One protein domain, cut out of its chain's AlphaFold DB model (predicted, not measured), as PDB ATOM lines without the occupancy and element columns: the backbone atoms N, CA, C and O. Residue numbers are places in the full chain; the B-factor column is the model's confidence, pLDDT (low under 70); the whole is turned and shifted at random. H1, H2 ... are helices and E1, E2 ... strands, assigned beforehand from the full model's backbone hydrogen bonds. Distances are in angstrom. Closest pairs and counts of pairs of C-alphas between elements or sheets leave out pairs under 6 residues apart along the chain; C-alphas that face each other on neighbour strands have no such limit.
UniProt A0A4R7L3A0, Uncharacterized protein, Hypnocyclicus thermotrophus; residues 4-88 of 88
ATOM      1  N   LYS A   4     191.961 215.726 286.048       90.62
ATOM      2  CA  LYS A   4     191.831 216.827 287.018       90.62
ATOM      3  C   LYS A   4     191.829 216.377 288.476       90.62
ATOM      4  O   LYS A   4     192.444 217.033 289.305       90.62
ATOM      5  N   THR A   5     191.162 215.272 288.807       92.44
ATOM      6  CA  THR A   5     191.163 214.750 290.183       92.44
ATOM      7  C   THR A   5     192.561 214.327 290.600       92.44
ATOM      8  O   THR A   5     193.006 214.697 291.681       92.44
ATOM      9  N   ILE A   6     193.294 213.628 289.730       91.31
ATOM     10  CA  ILE A   6     194.670 213.224 290.027       91.31
ATOM     11  C   ILE A   6     195.608 214.432 290.104       91.31
ATOM     12  O   ILE A   6     196.410 214.505 291.029       91.31
ATOM     13  N   GLU A   7     195.479 215.399 289.198       92.81
ATOM     14  CA  GLU A   7     196.232 216.658 289.246       92.81
ATOM     15  C   GLU A   7     195.990 217.412 290.562       92.81
ATOM     16  O   GLU A   7     196.941 217.848 291.208       92.81
ATOM     17  N   ILE A   8     194.731 217.520 291.005       94.50
ATOM     18  CA  ILE A   8     194.389 218.159 292.279       94.50
ATOM     19  C   ILE A   8     195.016 217.394 293.448       94.50
ATOM     20  O   ILE A   8     195.648 218.030 294.291       94.50
ATOM     21  N   LEU A   9     194.876 216.065 293.495       93.50
ATOM     22  CA  LEU A   9     195.435 215.237 294.572       93.50
ATOM     23  C   LEU A   9     196.962 215.334 294.645       93.50
ATOM     24  O   LEU A   9     197.502 215.517 295.731       93.50
ATOM     25  N   ASN A  10     197.643 215.302 293.500       91.44
ATOM     26  CA  ASN A  10     199.097 215.437 293.427       91.44
ATOM     27  C   ASN A  10     199.585 216.857 293.771       91.44
ATOM     28  O   ASN A  10     200.735 217.023 294.156       91.44
ATOM     29  N   SER A  11     198.731 217.881 293.639       93.56
ATOM     30  CA  SER A  11     199.049 219.271 294.014       93.56
ATOM     31  C   SER A  11     198.913 219.567 295.516       93.56
ATOM     32  O   SER A  11     199.092 220.708 295.944       93.56
ATOM     33  N   ILE A  12     198.501 218.582 296.320       93.19
ATOM     34  CA  ILE A  12     198.307 218.745 297.760       93.19
ATOM     35  C   ILE A  12     199.554 218.257 298.489       93.19
ATOM     36  O   ILE A  12     199.798 217.061 298.603       93.19
ATOM     37  N   ASP A  13     200.306 219.210 299.029       90.12
ATOM     38  CA  ASP A  13     201.605 218.928 299.651       90.12
ATOM     39  C   ASP A  13     201.488 218.215 301.006       90.12
ATOM     40  O   ASP A  13     202.392 217.492 301.402       90.12
ATOM     41  N   ASN A  14     200.384 218.428 301.734       92.56
ATOM     42  CA  ASN A  14     200.175 217.918 303.090       92.56
ATOM     43  C   ASN A  14     198.703 217.562 303.327       92.56
ATOM     44  O   ASN A  14     197.813 218.217 302.782       92.56
ATOM     45  N   PHE A  15     198.454 216.578 304.194       92.94
ATOM     46  CA  PHE A  15     197.120 216.176 304.648       92.94
ATOM     47  C   PHE A  15     197.056 216.177 306.189       92.94
ATOM     48  O   PHE A  15     198.050 215.819 306.822       92.94
ATOM     49  N   PRO A  16     195.908 216.526 306.807       95.06
ATOM     50  CA  PRO A  16     194.690 217.047 306.180       95.06
ATOM     51  C   PRO A  16     194.847 218.508 305.720       95.06
ATOM     52  O   PRO A  16     195.582 219.282 306.329       95.06
ATOM     53  N   LYS A  17     194.136 218.913 304.657       96.31
ATOM     54  CA  LYS A  17     194.203 220.281 304.103       96.31
ATOM     55  C   LYS A  17     192.820 220.808 303.731       96.31
ATOM     56  O   LYS A  17     192.022 220.096 303.124       96.31
ATOM     57  N   LYS A  18     192.547 222.075 304.054       96.50
ATOM     58  CA  LYS A  18     191.406 222.809 303.489       96.50
ATOM     59  C   LYS A  18     191.710 223.147 302.032       96.50
ATOM     60  O   LYS A  18     192.782 223.671 301.738       96.50
ATOM     61  N   ILE A  19     190.779 222.865 301.130       96.62
ATOM     62  CA  ILE A  19     190.931 223.145 299.700       96.62
ATOM     63  C   ILE A  19     189.910 224.176 299.234       96.62
ATOM     64  O   ILE A  19     188.865 224.385 299.849       96.62
ATOM     65  N   GLU A  20     190.225 224.830 298.121       96.25
ATOM     66  CA  GLU A  20     189.300 225.745 297.462       96.25
ATOM     67  C   GLU A  20     188.004 225.035 297.072       96.25
ATOM     68  O   GLU A  20     188.023 223.890 296.609       96.25
ATOM     69  N   LYS A  21     186.887 225.765 297.167       95.12
ATOM     70  CA  LYS A  21     185.549 225.264 296.840       95.12
ATOM     71  C   LYS A  21     185.500 224.572 295.476       95.12
ATOM     72  O   LYS A  21     185.058 223.435 295.373       95.12
ATOM     73  N   LYS A  22     186.069 225.218 294.454       95.19
ATOM     74  CA  LYS A  22     186.125 224.694 293.083       95.19
ATOM     75  C   LYS A  22     186.868 223.359 292.987       95.19
ATOM     76  O   LYS A  22     186.441 222.475 292.251       95.19
ATOM     77  N   LYS A  23     187.975 223.192 293.721       95.94
ATOM     78  CA  LYS A  23     188.716 221.921 293.757       95.94
ATOM     79  C   LYS A  23     187.888 220.839 294.450       95.94
ATOM     80  O   LYS A  23     187.806 219.732 293.932       95.94
ATOM     81  N   GLY A  24     187.236 221.173 295.564       95.88
ATOM     82  CA  GLY A  24     186.339 220.260 296.276       95.88
ATOM     83  C   GLY A  24     185.174 219.767 295.419       95.88
ATOM     84  O   GLY A  24     184.931 218.566 295.361       95.88
ATOM     85  N   GLU A  25     184.519 220.664 294.682       94.88
ATOM     86  CA  GLU A  25     183.434 220.314 293.756       94.88
ATOM     87  C   GLU A  25     183.904 219.388 292.626       94.88
ATOM     88  O   GLU A  25     183.201 218.437 292.293       94.88
ATOM     89  N   ILE A  26     185.103 219.616 292.070       95.25
ATOM     90  CA  ILE A  26     185.695 218.722 291.060       95.25
ATOM     91  C   ILE A  26     185.966 217.341 291.663       95.25
ATOM     92  O   ILE A  26     185.545 216.339 291.092       95.25
ATOM     93  N   LEU A  27     186.624 217.274 292.826       95.12
ATOM     94  CA  LEU A  27     186.910 216.000 293.491       95.12
ATOM     95  C   LEU A  27     185.616 215.238 293.809       95.12
ATOM     96  O   LEU A  27     185.530 214.036 293.578       95.12
ATOM     97  N   LYS A  28     184.575 215.932 294.273       94.31
ATOM     98  CA  LYS A  28     183.280 215.339 294.625       94.31
ATOM     99  C   LYS A  28     182.606 214.595 293.466       94.31
ATOM    100  O   LYS A  28     181.895 213.633 293.728       94.31
ATOM    101  N   GLN A  29     182.841 214.986 292.210       93.38
ATOM    102  CA  GLN A  29     182.306 214.274 291.033       93.38
ATOM    103  C   GLN A  29     182.852 212.847 290.911       93.38
ATOM    104  O   GLN A  29     182.204 211.968 290.348       93.38
ATOM    105  N   ASP A  30     184.049 212.629 291.447       92.88
ATOM    106  CA  ASP A  30     184.808 211.401 291.302       92.88
ATOM    107  C   ASP A  30     184.851 210.562 292.584       92.88
ATOM    108  O   ASP A  30     185.216 209.383 292.525       92.88
ATOM    109  N   PHE A  31     184.521 211.151 293.731       95.25
ATOM    110  CA  PHE A  31     184.516 210.478 295.022       95.25
ATOM    111  C   PHE A  31     183.137 209.871 295.311       95.25
ATOM    112  O   PHE A  31     182.096 210.417 294.951       95.25
ATOM    113  N   ILE A  32     183.121 208.740 296.012       94.88
ATOM    114  CA  ILE A  32     181.899 208.014 296.372       94.88
ATOM    115  C   ILE A  32     181.430 208.486 297.747       94.88
ATOM    116  O   ILE A  32     182.204 208.438 298.700       94.88
ATOM    117  N   LEU A  33     180.173 208.923 297.859       94.62
ATOM    118  CA  LEU A  33     179.575 209.336 299.131       94.62
ATOM    119  C   LEU A  33     179.575 208.177 300.142       94.62
ATOM    120  O   LEU A  33     179.170 207.061 299.826       94.62
ATOM    121  N   ASP A  34     179.989 208.465 301.373       92.56
ATOM    122  CA  ASP A  34     179.874 207.552 302.505       92.56
ATOM    123  C   ASP A  34     178.449 207.564 303.063       92.56
ATOM    124  O   ASP A  34     178.123 208.327 303.974       92.56
ATOM    125  N   SER A  35     177.593 206.695 302.528       85.25
ATOM    126  CA  SER A  35     176.214 206.537 303.009       85.25
ATOM    127  C   SER A  35     176.120 206.017 304.450       85.25
ATOM    128  O   SER A  35     175.063 206.124 305.064       85.25
ATOM    129  N   ASN A  36     177.204 205.453 304.997       83.69
ATOM    130  CA  ASN A  36     177.246 204.905 306.354       83.69
ATOM    131  C   ASN A  36     177.787 205.906 307.378       83.69
ATOM    132  O   ASN A  36     177.831 205.596 308.573       83.69
ATOM    133  N   PHE A  37     178.214 207.094 306.940       79.50
ATOM    134  CA  PHE A  37     178.722 208.109 307.846       79.50
ATOM    135  C   PHE A  37     177.601 208.617 308.759       79.50
ATOM    136  O   PHE A  37     176.724 209.375 308.347       79.50
ATOM    137  N   LYS A  38     177.647 208.206 310.028       68.69
ATOM    138  CA  LYS A  38     176.802 208.766 311.082       68.69
ATOM    139  C   LYS A  38     177.460 210.036 311.598       68.69
ATOM    140  O   LYS A  38     178.532 209.996 312.198       68.69
ATOM    141  N   GLN A  39     176.821 211.164 311.330       69.62
ATOM    142  CA  GLN A  39     177.258 212.458 311.824       69.62
ATOM    143  C   GLN A  39     177.192 212.469 313.361       69.62
ATOM    144  O   GLN A  39     176.145 212.206 313.945       69.62
ATOM    145  N   ASN A  40     178.319 212.760 314.015       60.97
ATOM    146  CA  ASN A  40     178.436 212.690 315.478       60.97
ATOM    147  C   ASN A  40     177.995 213.975 316.203       60.97
ATOM    148  O   ASN A  40     177.872 213.965 317.424       60.97
ATOM    149  N   SER A  41     177.780 215.083 315.489       62.81
ATOM    150  CA  SER A  41     177.413 216.373 316.082       62.81
ATOM    151  C   SER A  41     176.313 217.040 315.274       62.81
ATOM    152  O   SER A  41     176.446 217.194 314.063       62.81
ATOM    153  N   LEU A  42     175.256 217.485 315.956       60.59
ATOM    154  CA  LEU A  42     174.166 218.241 315.339       60.59
ATOM    155  C   LEU A  42     174.651 219.578 314.765       60.59
ATOM    156  O   LEU A  42     174.099 220.016 313.770       60.59
ATOM    157  N   LYS A  43     175.689 220.197 315.351       60.31
ATOM    158  CA  LYS A  43     176.092 221.584 315.046       60.31
ATOM    159  C   LYS A  43     176.753 221.777 313.678       60.31
ATOM    160  O   LYS A  43     176.618 222.851 313.104       60.31
ATOM    161  N   ASN A  44     177.425 220.752 313.159       64.06
ATOM    162  CA  ASN A  44     178.142 220.825 311.889       64.06
ATOM    163  C   ASN A  44     177.634 219.708 310.991       64.06
ATOM    164  O   ASN A  44     177.919 218.537 311.247       64.06
ATOM    165  N   LEU A  45     176.871 220.070 309.960       82.12
ATOM    166  CA  LEU A  45     176.469 219.119 308.937       82.12
ATOM    167  C   LEU A  45     177.686 218.807 308.063       82.12
ATOM    168  O   LEU A  45     178.323 219.711 307.528       82.12
ATOM    169  N   GLU A  46     178.020 217.527 307.942       88.75
ATOM    170  CA  GLU A  46     179.183 217.060 307.190       88.75
ATOM    171  C   GLU A  46     178.791 215.902 306.278       88.75
ATOM    172  O   GLU A  46     178.076 214.982 306.682       88.75
ATOM    173  N   ARG A  47     179.329 215.900 305.058       90.94
ATOM    174  CA  ARG A  47     179.318 214.734 304.171       90.94
ATOM    175  C   ARG A  47     180.738 214.269 303.919       90.94
ATOM    176  O   ARG A  47     181.637 215.081 303.709       90.94
ATOM    177  N   ARG A  48     180.937 212.953 303.918       93.25
ATOM    178  CA  ARG A  48     182.232 212.337 303.618       93.25
ATOM    179  C   ARG A  48     182.150 211.577 302.317       93.25
ATOM    180  O   ARG A  48     181.162 210.902 302.056       93.25
ATOM    181  N   TYR A  49     183.203 211.674 301.526       95.38
ATOM    182  CA  TYR A  49     183.338 210.957 300.275       95.38
ATOM    183  C   TYR A  49     184.694 210.259 300.233       95.38
ATOM    184  O   TYR A  49     185.674 210.776 300.772       95.38
ATOM    185  N   TYR A  50     184.767 209.110 299.567       95.25
ATOM    186  CA  TYR A  50     185.983 208.313 299.446       95.25
ATOM    187  C   TYR A  50     186.431 208.146 298.005       95.25
ATOM    188  O   TYR A  50     185.621 207.969 297.094       95.25
ATOM    189  N   PHE A  51     187.743 208.114 297.821       94.62
ATOM    190  CA  PHE A  51     188.368 207.761 296.559       94.62
ATOM    191  C   PHE A  51     189.611 206.920 296.830       94.62
ATOM    192  O   PHE A  51     190.485 207.331 297.589       94.62
ATOM    193  N   ASN A  52     189.672 205.737 296.223       92.69
ATOM    194  CA  ASN A  52     190.812 204.835 296.349       92.69
ATOM    195  C   ASN A  52     191.679 204.944 295.097       92.69
ATOM    196  O   ASN A  52     191.157 204.875 293.980       92.69
ATOM    197  N   LYS A  53     192.990 205.080 295.286       87.44
ATOM    198  CA  LYS A  53     193.967 205.119 294.199       87.44
ATOM    199  C   LYS A  53     195.289 204.545 294.687       87.44
ATOM    200  O   LYS A  53     195.781 204.999 295.707       87.44
ATOM    201  N   ASP A  54     195.855 203.579 293.968       84.88
ATOM    202  CA  ASP A  54     197.203 203.047 294.226       84.88
ATOM    203  C   ASP A  54     197.446 202.644 295.701       84.88
ATOM    204  O   ASP A  54     198.461 202.992 296.293       84.88
ATOM    205  N   ASN A  55     196.491 201.923 296.307       86.81
ATOM    206  CA  ASN A  55     196.445 201.551 297.737       86.81
ATOM    207  C   ASN A  55     196.284 202.704 298.743       86.81
ATOM    208  O   ASN A  55     196.264 202.461 299.946       86.81
ATOM    209  N   GLU A  56     196.092 203.933 298.280       90.56
ATOM    210  CA  GLU A  56     195.836 205.095 299.124       90.56
ATOM    211  C   GLU A  56     194.341 205.407 299.167       90.56
ATOM    212  O   GLU A  56     193.645 205.360 298.142       90.56
ATOM    213  N   LYS A  57     193.834 205.756 300.355       94.06
ATOM    214  CA  LYS A  57     192.435 206.137 300.539       94.06
ATOM    215  C   LYS A  57     192.329 207.629 300.819       94.06
ATOM    216  O   LYS A  57     192.651 208.115 301.899       94.06
ATOM    217  N   TYR A  58     191.779 208.359 299.862       95.56
ATOM    218  CA  TYR A  58     191.474 209.774 300.007       95.56
ATOM    219  C   TYR A  58     190.075 209.962 300.591       95.56
ATOM    220  O   TYR A  58     189.134 209.241 300.246       95.56
ATOM    221  N   ILE A  59     189.938 210.947 301.477       96.19
ATOM    222  CA  ILE A  59     188.678 211.318 302.122       96.19
ATOM    223  C   ILE A  59     188.418 212.793 301.855       96.19
ATOM    224  O   ILE A  59     189.149 213.643 302.358       96.19
ATOM    225  N   LEU A  60     187.368 213.094 301.097       96.69
ATOM    226  CA  LEU A  60     186.864 214.452 300.924       96.69
ATOM    227  C   LEU A  60     185.754 214.696 301.947       96.69
ATOM    228  O   LEU A  60     184.809 213.914 302.037       96.69
ATOM    229  N   ILE A  61     185.867 215.777 302.707       95.06
ATOM    230  CA  ILE A  61     184.869 216.235 303.670       95.06
ATOM    231  C   ILE A  61     184.251 217.514 303.120       95.06
ATOM    232  O   ILE A  61     184.965 218.458 302.789       95.06
ATOM    233  N   GLU A  62     182.930 217.522 303.026       93.94
ATOM    234  CA  GLU A  62     182.100 218.676 302.701       93.94
ATOM    235  C   GLU A  62     181.420 219.138 303.996       93.94
ATOM    236  O   GLU A  62     180.507 218.475 304.486       93.94
ATOM    237  N   GLU A  63     181.913 220.232 304.575       92.06
ATOM    238  CA  GLU A  63     181.416 220.834 305.818       92.06
ATOM    239  C   GLU A  63     180.493 222.007 305.478       92.06
ATOM    240  O   GLU A  63     180.903 222.949 304.797       92.06
ATOM    241  N   PHE A  64     179.259 221.966 305.972       89.44
ATOM    242  CA  PHE A  64     178.276 223.030 305.802       89.44
ATOM    243  C   PHE A  64     178.281 223.929 307.041       89.44
ATOM    244  O   PHE A  64     178.111 223.446 308.162       89.44
ATOM    245  N   LEU A  65     178.467 225.233 306.835       86.62
ATOM    246  CA  LEU A  65     178.453 226.227 307.906       86.62
ATOM    247  C   LEU A  65     177.117 226.972 307.945       86.62
ATOM    248  O   LEU A  65     176.598 227.388 306.907       86.62
ATOM    249  N   PHE A  66     176.607 227.182 309.155       85.56
ATOM    250  CA  PHE A  66     175.320 227.820 309.457       85.56
ATOM    251  C   PHE A  66     175.536 229.112 310.249       85.56
ATOM    252  O   PHE A  66     176.642 229.344 310.747       85.56
ATOM    253  N   LYS A  67     174.514 229.973 310.367       82.44
ATOM    254  CA  LYS A  67     174.646 231.178 311.200       82.44
ATOM    255  C   LYS A  67     174.699 230.786 312.668       82.44
ATOM    256  O   LYS A  67     174.117 229.790 313.098       82.44
ATOM    257  N   GLU A  68     175.378 231.602 313.462       69.75
ATOM    258  CA  GLU A  68     175.281 231.485 314.911       69.75
ATOM    259  C   GLU A  68     173.812 231.688 315.327       69.75
ATOM    260  O   GLU A  68     173.174 232.659 314.919       69.75
ATOM    261  N   ASN A  69     173.281 230.753 316.124       67.00
ATOM    262  CA  ASN A  69     171.875 230.675 316.558       67.00
ATOM    263  C   ASN A  69     170.849 230.245 315.491       67.00
ATOM    264  O   ASN A  69     169.650 230.455 315.685       67.00
ATOM    265  N   GLU A  70     171.277 229.606 314.398       68.25
ATOM    266  CA  GLU A  70     170.352 228.904 313.498       68.25
ATOM    267  C   GLU A  70     169.588 227.823 314.290       68.25
ATOM    268  O   GLU A  70     170.186 226.879 314.812       68.25
ATOM    269  N   MET A  71     168.264 227.964 314.421       65.56
ATOM    270  CA  MET A  71     167.438 227.009 315.178       65.56
ATOM    271  C   MET A  71     167.253 225.678 314.436       65.56
ATOM    272  O   MET A  71     167.031 224.648 315.071       65.56
ATOM    273  N   GLU A  72     167.371 225.685 313.104       70.31
ATOM    274  CA  GLU A  72     167.213 224.504 312.257       70.31
ATOM    275  C   GLU A  72     168.433 224.283 311.359       70.31
ATOM    276  O   GLU A  72     168.701 225.038 310.422       70.31
ATOM    277  N   ILE A  73     169.141 223.183 311.607       72.38
ATOM    278  CA  ILE A  73     170.315 222.781 310.832       72.38
ATOM    279  C   ILE A  73     169.844 221.944 309.638       72.38
ATOM    280  O   ILE A  73     169.700 220.724 309.721       72.38
ATOM    281  N   LYS A  74     169.567 222.624 308.522       75.19
ATOM    282  CA  LYS A  74     169.160 222.030 307.237       75.19
ATOM    283  C   LYS A  74     170.099 222.486 306.128       75.19
ATOM    284  O   LYS A  74     170.479 223.645 306.105       75.19
ATOM    285  N   LEU A  75     170.417 221.611 305.169       77.06
ATOM    286  CA  LEU A  75     171.321 221.910 304.038       77.06
ATOM    287  C   LEU A  75     170.999 223.221 303.308       77.06
ATOM    288  O   LEU A  75     171.908 223.943 302.917       77.06
ATOM    289  N   GLU A  76     169.714 223.510 303.132       78.38
ATOM    290  CA  GLU A  76     169.202 224.722 302.484       78.38
ATOM    291  C   GLU A  76     169.544 226.021 303.228       78.38
ATOM    292  O   GLU A  76     169.635 227.072 302.602       78.38
ATOM    293  N   ASN A  77     169.824 225.936 304.531       80.56
ATOM    294  CA  ASN A  77     170.196 227.067 305.381       80.56
ATOM    295  C   ASN A  77     171.720 227.256 305.486       80.56
ATOM    296  O   ASN A  77     172.190 228.128 306.216       80.56
ATOM    297  N   ALA A  78     172.523 226.442 304.792       83.50
ATOM    298  CA  ALA A  78     173.975 226.572 304.840       83.50
ATOM    299  C   ALA A  78     174.424 227.879 304.166       83.50
ATOM    300  O   ALA A  78     174.175 228.104 302.982       83.50
ATOM    301  N   ILE A  79     175.148 228.727 304.901       86.50
ATOM    302  CA  ILE A  79     175.715 229.979 304.372       86.50
ATOM    303  C   ILE A  79     176.847 229.671 303.395       86.50
ATOM    304  O   ILE A  79     177.040 230.351 302.386       86.50
ATOM    305  N   THR A  80     177.660 228.674 303.734       88.19
ATOM    306  CA  THR A  80     178.834 228.317 302.954       88.19
ATOM    307  C   THR A  80     179.198 226.855 303.148       88.19
ATOM    308  O   THR A  80     178.728 226.185 304.069       88.19
ATOM    309  N   ILE A  81     180.044 226.371 302.245       91.31
ATOM    310  CA  ILE A  81     180.543 225.006 302.222       91.31
ATOM    311  C   ILE A  81     182.065 225.071 302.202       91.31
ATOM    312  O   ILE A  81     182.660 225.657 301.292       91.31
ATOM    313  N   ASN A  82     182.688 224.450 303.195       95.06
ATOM    314  CA  ASN A  82     184.118 224.203 303.209       95.06
ATOM    315  C   ASN A  82     184.401 222.796 302.692       95.06
ATOM    316  O   ASN A  82     183.671 221.849 302.980       95.06
ATOM    317  N   TYR A  83     185.515 222.659 301.978       96.44
ATOM    318  CA  TYR A  83     186.032 221.360 301.580       96.44
ATOM    319  C   TYR A  83     187.368 221.097 302.256       96.44
ATOM    320  O   TYR A  83     188.272 221.938 302.227       96.44
ATOM    321  N   TYR A  84     187.503 219.901 302.811       96.31
ATOM    322  CA  TYR A  84     188.751 219.398 303.367       96.31
ATOM    323  C   TYR A  84     189.080 218.067 302.727       96.31
ATOM    324  O   TYR A  84     188.200 217.257 302.455       96.31
ATOM    325  N   ILE A  85     190.362 217.832 302.508       96.69
ATOM    326  CA  ILE A  85     190.861 216.578 301.974       96.69
ATOM    327  C   ILE A  85     191.811 215.955 302.987       96.69
ATOM    328  O   ILE A  85     192.645 216.636 303.590       96.69
ATOM    329  N   ASN A  86     191.668 214.653 303.182       95.31
ATOM    330  CA  ASN A  86     192.560 213.845 303.994       95.31
ATOM    331  C   ASN A  86     193.012 212.608 303.210       95.31
ATOM    332  O   ASN A  86     192.368 212.209 302.237       95.31
ATOM    333  N   LYS A  87     194.106 212.003 303.659       92.88
ATOM    334  CA  LYS A  87     194.697 210.792 303.100       92.88
ATOM    335  C   LYS A  87     194.899 209.787 304.236       92.88
ATOM    336  O   LYS A  87     195.421 210.153 305.286       92.88
ATOM    337  N   LYS A  88     194.410 208.563 304.044       81.44
ATOM    338  CA  LYS A  88     194.577 207.416 304.942       81.44
ATOM    339  C   LYS A  88     195.338 206.301 304.250       81.44
ATOM    340  O   LYS A  88     195.162 206.153 303.017       81.44
TER     341      LYS A  88
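Overview. This is residues 4 to 88 of the 88 residues of an uncharacterized protein of Hypnocyclicus thermotrophus (UniProt A0A4R7L3A0). A twisted antiparallel sheet of three long strands, E2, E3 and E4, with the short strand E1 added at one edge, has the helix H2 packed slantwise over one face and no named helix over the other. The small helix H1 sits beside the strands and makes a corner with H2, while the loop of residues 66 to 79 extends the length beyond the other end of the sheet. The printed part has 85 residues with two named helices and four named strands, in the order H1 E1 H2 E2 E3 E4, and the sheet's order is E1 - E4 - E3 - E2. The class is mixed, helices and strands; the whole is compact, with a radius of gyration of the C-alphas of 13.5 A, yet elongated in outline, spanning 43 by 25 by 21 A.

Along the chain. In the sheet, E2 is residues 45 to 53, 26.8 A long, E3 is residues 56 to 65, 28.7 A, and E4 is residues 80 to 87, 23.6 A, ending at C-alpha 87 at (194.697, 210.792, 303.100). The short E1 is residues 17 to 19, 6.2 A. H2 is residues 21 to 30, 14.9 A, beginning at C-alpha 21 at (185.549, 225.264, 296.840). H1 is residues 4 to 10, 9.8 A, beginning at C-alpha 4 at (191.831, 216.827, 287.018).

Arrangement. E2, E3 and E4 form a meander, each strand the antiparallel neighbour of the one before. The hairpin E2 and E3 has N 49 and O 60 within hydrogen-bond range at 2.8 A, and the hairpin E3 and E4 has N 61 and O 84 at 2.8 A. The edge strand E1 is antiparallel to E4, with N 19 and O 83 at 2.9 A. At the other edge, residues 32 to 33 pair antiparallel with residues 49 to 50 of E2. From edge to edge the strands' lines turn by 79 degrees. H2 is on the sheet at a height of 8.3 A, giving two layers, a helix on one face of a sheet. It lies over E4 and E3, and only just not over E2, on which 2 of its C-alphas fall; it runs slantwise to the strands, at 51 degrees to E3 on the local plane. The closest C-alphas of H2 and E4 are those of Gly 24 and Tyr 83, 5.4 A apart. H1 touches H2, the closest C-alphas being those of Thr 5 and Leu 27 at 5.5 A, and their lines are only just about perpendicular at 72 degrees. H1 is over none of the strands. In H1 every O i to N i+4 pair is within hydrogen-bond range; in H2, 5 of 6 are.

Size, cuts and confidence. The two C-alphas farthest apart, those of Asp 54 and Asn 69, are 43.6 A apart. The printed part has no cut. The links H2 to E2 and E3 to E4 are long, 14 residues each. The mean pLDDT of the printed part is 87.4, and residues 38 to 44 and 68 to 71 are under 70.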